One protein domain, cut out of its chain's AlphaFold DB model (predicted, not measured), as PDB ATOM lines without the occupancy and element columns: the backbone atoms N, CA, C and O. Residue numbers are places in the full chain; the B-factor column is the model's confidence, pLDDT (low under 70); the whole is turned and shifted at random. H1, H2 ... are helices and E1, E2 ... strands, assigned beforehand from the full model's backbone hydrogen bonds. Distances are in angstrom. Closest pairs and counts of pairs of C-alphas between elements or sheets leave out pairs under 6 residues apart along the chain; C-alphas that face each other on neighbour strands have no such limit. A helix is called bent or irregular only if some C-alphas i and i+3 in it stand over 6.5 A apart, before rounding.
ATOM      1  N   LYS A  58     -33.128   6.572  21.757       96.56
ATOM      2  CA  LYS A  58     -32.611   7.345  20.623       96.56
ATOM      3  C   LYS A  58     -31.748   6.480  19.705       96.56
ATOM      4  O   LYS A  58     -30.962   5.652  20.167       96.56
ATOM      5  N   LEU A  59     -31.878   6.713  18.405       93.12
ATOM      6  CA  LEU A  59     -30.971   6.197  17.389       93.12
ATOM      7  C   LEU A  59     -29.573   6.796  17.589       93.12
ATOM      8  O   LEU A  59     -29.425   7.913  18.086       93.12
ATOM      9  N   SER A  60     -28.537   6.063  17.173       91.56
ATOM     10  CA  SER A  60     -27.155   6.565  17.210       91.56
ATOM     11  C   SER A  60     -26.974   7.815  16.349       91.56
ATOM     12  O   SER A  60     -26.194   8.696  16.693       91.56
ATOM     13  N   GLU A  61     -27.703   7.873  15.235       91.50
ATOM     14  CA  GLU A  61     -27.796   9.013  14.331       91.50
ATOM     15  C   GLU A  61     -29.254   9.129  13.862       91.50
ATOM     16  O   GLU A  61     -29.862   8.091  13.569       91.50
ATOM     17  N   PRO A  62     -29.828  10.345  13.778       92.31
ATOM     18  CA  PRO A  62     -31.160  10.530  13.219       92.31
ATOM     19  C   PRO A  62     -31.250  10.014  11.781       92.31
ATOM     20  O   PRO A  62     -30.329  10.198  10.982       92.31
ATOM     21  N   PHE A  63     -32.384   9.420  11.420       90.25
ATOM     22  CA  PHE A  63     -32.616   8.888  10.079       90.25
ATOM     23  C   PHE A  63     -33.880   9.489   9.480       90.25
ATOM     24  O   PHE A  63     -34.962   9.259   9.999       90.25
ATOM     25  N   LEU A  64     -33.763  10.258   8.391       91.94
ATOM     26  CA  LEU A  64     -34.903  10.953   7.768       91.94
ATOM     27  C   LEU A  64     -35.731  11.791   8.769       91.94
ATOM     28  O   LEU A  64     -36.945  11.898   8.645       91.94
ATOM     29  N   GLY A  65     -35.068  12.377   9.772       94.06
ATOM     30  CA  GLY A  65     -35.721  13.139  10.841       94.06
ATOM     31  C   GLY A  65     -36.319  12.291  11.970       94.06
ATOM     32  O   GLY A  65     -36.835  12.866  12.917       94.06
ATOM     33  N   LEU A  66     -36.224  10.960  11.899       96.38
ATOM     34  CA  LEU A  66     -36.588  10.044  12.980       96.38
ATOM     35  C   LEU A  66     -35.451   9.999  14.006       96.38
ATOM     36  O   LEU A  66     -34.285   9.829  13.636       96.38
ATOM     37  N   GLU A  67     -35.781  10.131  15.283       97.06
ATOM     38  CA  GLU A  67     -34.837  10.176  16.395       97.06
ATOM     39  C   GLU A  67     -34.851   8.915  17.255       97.06
ATOM     40  O   GLU A  67     -33.840   8.629  17.895       97.06
ATOM     41  N   THR A  68     -35.952   8.162  17.296       97.06
ATOM     42  CA  THR A  68     -36.120   7.009  18.194       97.06
ATOM     43  C   THR A  68     -36.260   5.677  17.461       97.06
ATOM     44  O   THR A  68     -36.569   5.603  16.268       97.06
ATOM     45  N   VAL A  69     -36.039   4.582  18.191       95.12
ATOM     46  CA  VAL A  69     -36.286   3.216  17.705       95.12
ATOM     47  C   VAL A  69     -37.764   3.019  17.348       95.12
ATOM     48  O   VAL A  69     -38.062   2.359  16.356       95.12
ATOM     49  N   GLY A  70     -38.686   3.605  18.114       96.38
ATOM     50  CA  GLY A  70     -40.128   3.561  17.870       96.38
ATOM     51  C   GLY A  70     -40.531   4.263  16.580       96.38
ATOM     52  O   GLY A  70     -41.273   3.703  15.775       96.38
ATOM     53  N   GLU A  71     -39.979   5.448  16.330       96.94
ATOM     54  CA  GLU A  71     -40.188   6.176  15.076       96.94
ATOM     55  C   GLU A  71     -39.638   5.399  13.872       96.94
ATOM     56  O   GLU A  71     -40.310   5.275  12.844       96.94
ATOM     57  N   LEU A  72     -38.449   4.800  14.013       95.06
ATOM     58  CA  LEU A  72     -37.877   3.927  12.989       95.06
ATOM     59  C   LEU A  72     -38.753   2.691  12.737       95.06
ATOM     60  O   LEU A  72     -38.980   2.328  11.584       95.06
ATOM     61  N   TYR A  73     -39.276   2.067  13.793       94.81
ATOM     62  CA  TYR A  73     -40.189   0.931  13.683       94.81
ATOM     63  C   TYR A  73     -41.489   1.309  12.957       94.81
ATOM     64  O   TYR A  73     -41.917   0.590  12.054       94.81
ATOM     65  N   GLY A  74     -42.069   2.474  13.263       95.62
ATOM     66  CA  GLY A  74     -43.230   3.006  12.545       95.62
ATOM     67  C   GLY A  74     -42.970   3.190  11.045       95.62
ATOM     68  O   GLY A  74     -43.798   2.804  10.218       95.62
ATOM     69  N   MET A  75     -41.790   3.697  10.675       95.44
ATOM     70  CA  MET A  75     -41.373   3.794   9.271       95.44
ATOM     71  C   MET A  75     -41.250   2.413   8.611       95.44
ATOM     72  O   MET A  75     -41.710   2.237   7.482       95.44
ATOM     73  N   MET A  76     -40.703   1.411   9.309       93.38
ATOM     74  CA  MET A  76     -40.606   0.044   8.782       93.38
ATOM     75  C   MET A  76     -41.981  -0.576   8.496       93.38
ATOM     76  O   MET A  76     -42.139  -1.220   7.463       93.38
ATOM     77  N   LEU A  77     -42.982  -0.342   9.353       95.50
ATOM     78  CA  LEU A  77     -44.358  -0.800   9.114       95.50
ATOM     79  C   LEU A  77     -44.974  -0.144   7.869       95.50
ATOM     80  O   LEU A  77     -45.636  -0.809   7.072       95.50
ATOM     81  N   TYR A  78     -44.734   1.155   7.675       96.25
ATOM     82  CA  TYR A  78     -45.153   1.851   6.458       96.25
ATOM     83  C   TYR A  78     -44.472   1.269   5.209       96.25
ATOM     84  O   TYR A  78     -45.138   0.990   4.213       96.25
ATOM     85  N   HIS A  79     -43.161   1.039   5.275       95.25
ATOM     86  CA  HIS A  79     -42.378   0.450   4.190       95.25
ATOM     87  C   HIS A  79     -42.852  -0.968   3.825       95.25
ATOM     88  O   HIS A  79     -42.963  -1.313   2.650       95.25
ATOM     89  N   GLU A  80     -43.198  -1.788   4.822       95.62
ATOM     90  CA  GLU A  80     -43.799  -3.107   4.604       95.62
ATOM     91  C   GLU A  80     -45.158  -3.001   3.891       95.62
ATOM     92  O   GLU A  80     -45.409  -3.714   2.915       95.62
ATOM     93  N   ALA A  81     -46.022  -2.076   4.324       97.25
ATOM     94  CA  ALA A  81     -47.319  -1.850   3.690       97.25
ATOM     95  C   ALA A  81     -47.189  -1.398   2.223       97.25
ATOM     96  O   ALA A  81     -47.950  -1.871   1.371       97.25
ATOM     97  N   ASP A  82     -46.214  -0.536   1.914       97.50
ATOM     98  CA  ASP A  82     -45.909  -0.137   0.537       97.50
ATOM     99  C   ASP A  82     -45.502  -1.348  -0.317       97.50
ATOM    100  O   ASP A  82     -46.107  -1.604  -1.364       97.50
ATOM    101  N   HIS A  83     -44.577  -2.182   0.173       96.88
ATOM    102  CA  HIS A  83     -44.166  -3.403  -0.524       96.88
ATOM    103  C   HIS A  83     -45.317  -4.391  -0.754       96.88
ATOM    104  O   HIS A  83     -45.404  -4.988  -1.833       96.88
ATOM    105  N   ILE A  84     -46.248  -4.539   0.194       97.56
ATOM    106  CA  ILE A  84     -47.473  -5.331  -0.009       97.56
ATOM    107  C   ILE A  84     -48.295  -4.764  -1.179       97.56
ATOM    108  O   ILE A  84     -48.840  -5.528  -1.985       97.56
ATOM    109  N   GLY A  85     -48.384  -3.437  -1.295       98.19
ATOM    110  CA  GLY A  85     -48.990  -2.754  -2.437       98.19
ATOM    111  C   GLY A  85     -48.318  -3.126  -3.761       98.19
ATOM    112  O   GLY A  85     -49.005  -3.544  -4.701       98.19
ATOM    113  N   GLN A  86     -46.986  -3.066  -3.811       98.06
ATOM    114  CA  GLN A  86     -46.204  -3.417  -5.002       98.06
ATOM    115  C   GLN A  86     -46.396  -4.887  -5.405       98.06
ATOM    116  O   GLN A  86     -46.646  -5.185  -6.574       98.06
ATOM    117  N   ILE A  87     -46.371  -5.818  -4.445       97.19
ATOM    118  CA  ILE A  87     -46.602  -7.250  -4.697       97.19
ATOM    119  C   ILE A  87     -47.997  -7.485  -5.284       97.19
ATOM    120  O   ILE A  87     -48.145  -8.222  -6.263       97.19
ATOM    121  N   LYS A  88     -49.029  -6.830  -4.739       98.25
ATOM    122  CA  LYS A  88     -50.397  -6.913  -5.275       98.25
ATOM    123  C   LYS A  88     -50.478  -6.378  -6.705       98.25
ATOM    124  O   LYS A  88     -51.166  -6.978  -7.532       98.25
ATOM    125  N   ALA A  89     -49.787  -5.280  -7.009       98.31
ATOM    126  CA  ALA A  89     -49.730  -4.725  -8.358       98.31
ATOM    127  C   ALA A  89     -49.029  -5.683  -9.339       98.31
ATOM    128  O   ALA A  89     -49.596  -6.004 -10.385       98.31
ATOM    129  N   MET A  90     -47.856  -6.215  -8.974       97.19
ATOM    130  CA  MET A  90     -47.123  -7.199  -9.781       97.19
ATOM    131  C   MET A  90     -47.959  -8.452 -10.052       97.19
ATOM    132  O   MET A  90     -48.049  -8.894 -11.198       97.19
ATOM    133  N   LYS A  91     -48.633  -8.986  -9.024       96.94
ATOM    134  CA  LYS A  91     -49.521 -10.147  -9.157       96.94
ATOM    135  C   LYS A  91     -50.610  -9.909 -10.206       96.94
ATOM    136  O   LYS A  91     -50.763 -10.731 -11.103       96.94
ATOM    137  N   ARG A  92     -51.306  -8.767 -10.145       97.44
ATOM    138  CA  ARG A  92     -52.355  -8.408 -11.120       97.44
ATOM    139  C   ARG A  92     -51.824  -8.353 -12.552       97.44
ATOM    140  O   ARG A  92     -52.490  -8.830 -13.462       97.44
ATOM    141  N   ILE A  93     -50.629  -7.792 -12.753       97.31
ATOM    142  CA  ILE A  93     -49.998  -7.706 -14.080       97.31
ATOM    143  C   ILE A  93     -49.669  -9.105 -14.614       97.31
ATOM    144  O   ILE A  93     -49.945  -9.400 -15.775       97.31
ATOM    145  N   VAL A  94     -49.099  -9.975 -13.776       95.94
ATOM    146  CA  VAL A  94     -48.766 -11.356 -14.158       95.94
ATOM    147  C   VAL A  94     -50.027 -12.160 -14.478       95.94
ATOM    148  O   VAL A  94     -50.053 -12.880 -15.471       95.94
ATOM    149  N   GLU A  95     -51.083 -12.030 -13.674       95.94
ATOM    150  CA  GLU A  95     -52.366 -12.706 -13.910       95.94
ATOM    151  C   GLU A  95     -53.053 -12.208 -15.187       95.94
ATOM    152  O   GLU A  95     -53.544 -13.022 -15.963       95.94
ATOM    153  N   ALA A  96     -53.033 -10.899 -15.456       95.06
ATOM    154  CA  ALA A  96     -53.607 -10.335 -16.676       95.06
ATOM    155  C   ALA A  96     -52.911 -10.853 -17.948       95.06
ATOM    156  O   ALA A  96     -53.586 -11.176 -18.925       95.06
ATOM    157  N   LYS A  97     -51.576 -10.988 -17.923       89.12
ATOM    158  CA  LYS A  97     -50.810 -11.568 -19.039       89.12
ATOM    159  C   LYS A  97     -51.206 -13.019 -19.324       89.12
ATOM    160  O   LYS A  97     -51.399 -13.370 -20.476       89.12
ATOM    161  N   LYS A  98     -51.422 -13.830 -18.284       83.12
ATOM    162  CA  LYS A  98     -51.847 -15.235 -18.436       83.12
ATOM    163  C   LYS A  98     -53.239 -15.413 -19.050       83.12
ATOM    164  O   LYS A  98     -53.539 -16.492 -19.530       83.12
ATOM    165  N   VAL A  99     -54.105 -14.402 -18.970       74.44
ATOM    166  CA  VAL A  99     -55.453 -14.433 -19.573       74.44
ATOM    167  C   VAL A  99     -55.420 -14.031 -21.052       74.44
ATOM    168  O   VAL A  99     -56.373 -14.288 -21.781       74.44
ATOM    169  N   THR A 100     -54.350 -13.366 -21.494       67.75
ATOM    170  CA  THR A 100     -54.196 -12.871 -22.870       67.75
ATOM    171  C   THR A 100     -53.349 -13.782 -23.766       67.75
ATOM    172  O   THR A 100     -53.265 -13.512 -24.964       67.75
ATOM    173  N   GLU A 101     -52.772 -14.847 -23.204       56.94
ATOM    174  CA  GLU A 101     -52.097 -15.961 -23.894       56.94
ATOM    175  C   GLU A 101     -53.025 -17.181 -23.985       56.94
ATOM    176  O   GLU A 101     -53.006 -17.848 -25.044       56.94
TER     177      GLU A 101
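This is residues 58 to 101 of the 101 residues of the protein "DinB_2 domain-containing protein" of Priestia endophytica (UniProt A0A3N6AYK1). A small antiparallel hairpin of two strands, E1 and E2, makes a head at one end of a single long helix, H1, and the helix makes the long axis of a thin rod. The hairpin folds back beside the first turns of H1, residues 69 to 75, while residues 76 to 101, of which 76 to 100 belong to H1, stick out free from it. The printed part has 44 residues, with two named strands and one named helix in the order E1, E2, H1 along the chain; the sheet has the order E1 - E2. The class is mixed, helices and strands, with 32 residues in the helix and 9 in the strands. The whole is extended, with a radius of gyration of the C-alphas of 17.1 A, and the C-alphas span 54 by 13 by 11 A along their three main axes.

The sheet is made of E1 and E2. E1 is residues 58 to 63, Lys 58 to Phe 63, the longest strand by residues, and measures 10.7 A from first to last C-alpha. It begins at C-alpha 58, at (-32.611, 7.345, 20.623), and ends at C-alpha 63, at (-32.616, 8.888, 10.079). E2 is residues 66 to 68, Leu 66 to Thr 68, and measures 6.1 A from first to last C-alpha. H1 is residues 69 to 100, Val 69 to Thr 100, 32 residues with 47.2 A between the first and last C-alpha. It begins at C-alpha 69, at (-36.286, 3.216, 17.705), and ends at C-alpha 100, at (-54.196, -12.871, -22.870). H1 is not bent.

E1 and E2 are neighbour strands and form a hairpin, antiparallel, with 169 degrees between their N-to-C directions. Among the C-alphas that face each other across the pair are those of Lys 58 and Thr 68, 4.3 A apart, and those of Phe 63 and Leu 66, 5.1 A apart. The backbone N of Leu 59 and O of Glu 67 are within hydrogen-bond range, at 2.8 A. Near the turn, N of Leu 66 and O of Phe 63 are within range at 2.8 A, and N of Phe 63 and O of Leu 66 at 2.9 A. From the sheet to the helix, the closest C-alphas of E1 and H1 are those of Leu 59 and Val 69, 6.1 A apart, and 3 pairs of C-alphas of these two elements are within 8 A. The closest C-alphas of E2 and H1 are those of Leu 66 and Leu 72, 6.3 A apart, with 1 pair within 8 A. Within 10 A, H1 makes 13 pairs of C-alphas with E1 and 5 with E2, through its residues 69 to 75. The centre of H1 is 26.7 A from the centre of E1 and 24.6 A from that of E2. In the backbone of H1, every O i to N i+4 pair is within hydrogen-bond range.

The two C-alphas farthest apart are those of Lys 58 and Glu 101, the first and last printed residues, 53.9 A from each other. The radius of gyration of the C-alphas is 1.85 times the 9.3 A of a compact globule of 44 residues. Residues 76 to 101 stand free: none of them has a C-alpha within 10 A that is 8 or more residues away along the chain. The link from E1 to E2 is tight, with 2 residues between them, and the link from E2 to H1 is tight, with 0 residues between them. The printed part has no cut, and Glu 101 is the last residue of the full chain of 101 residues. The mean pLDDT of the printed part is 93.3, and residues 100 to 101 are under 70, where the model's confidence is low.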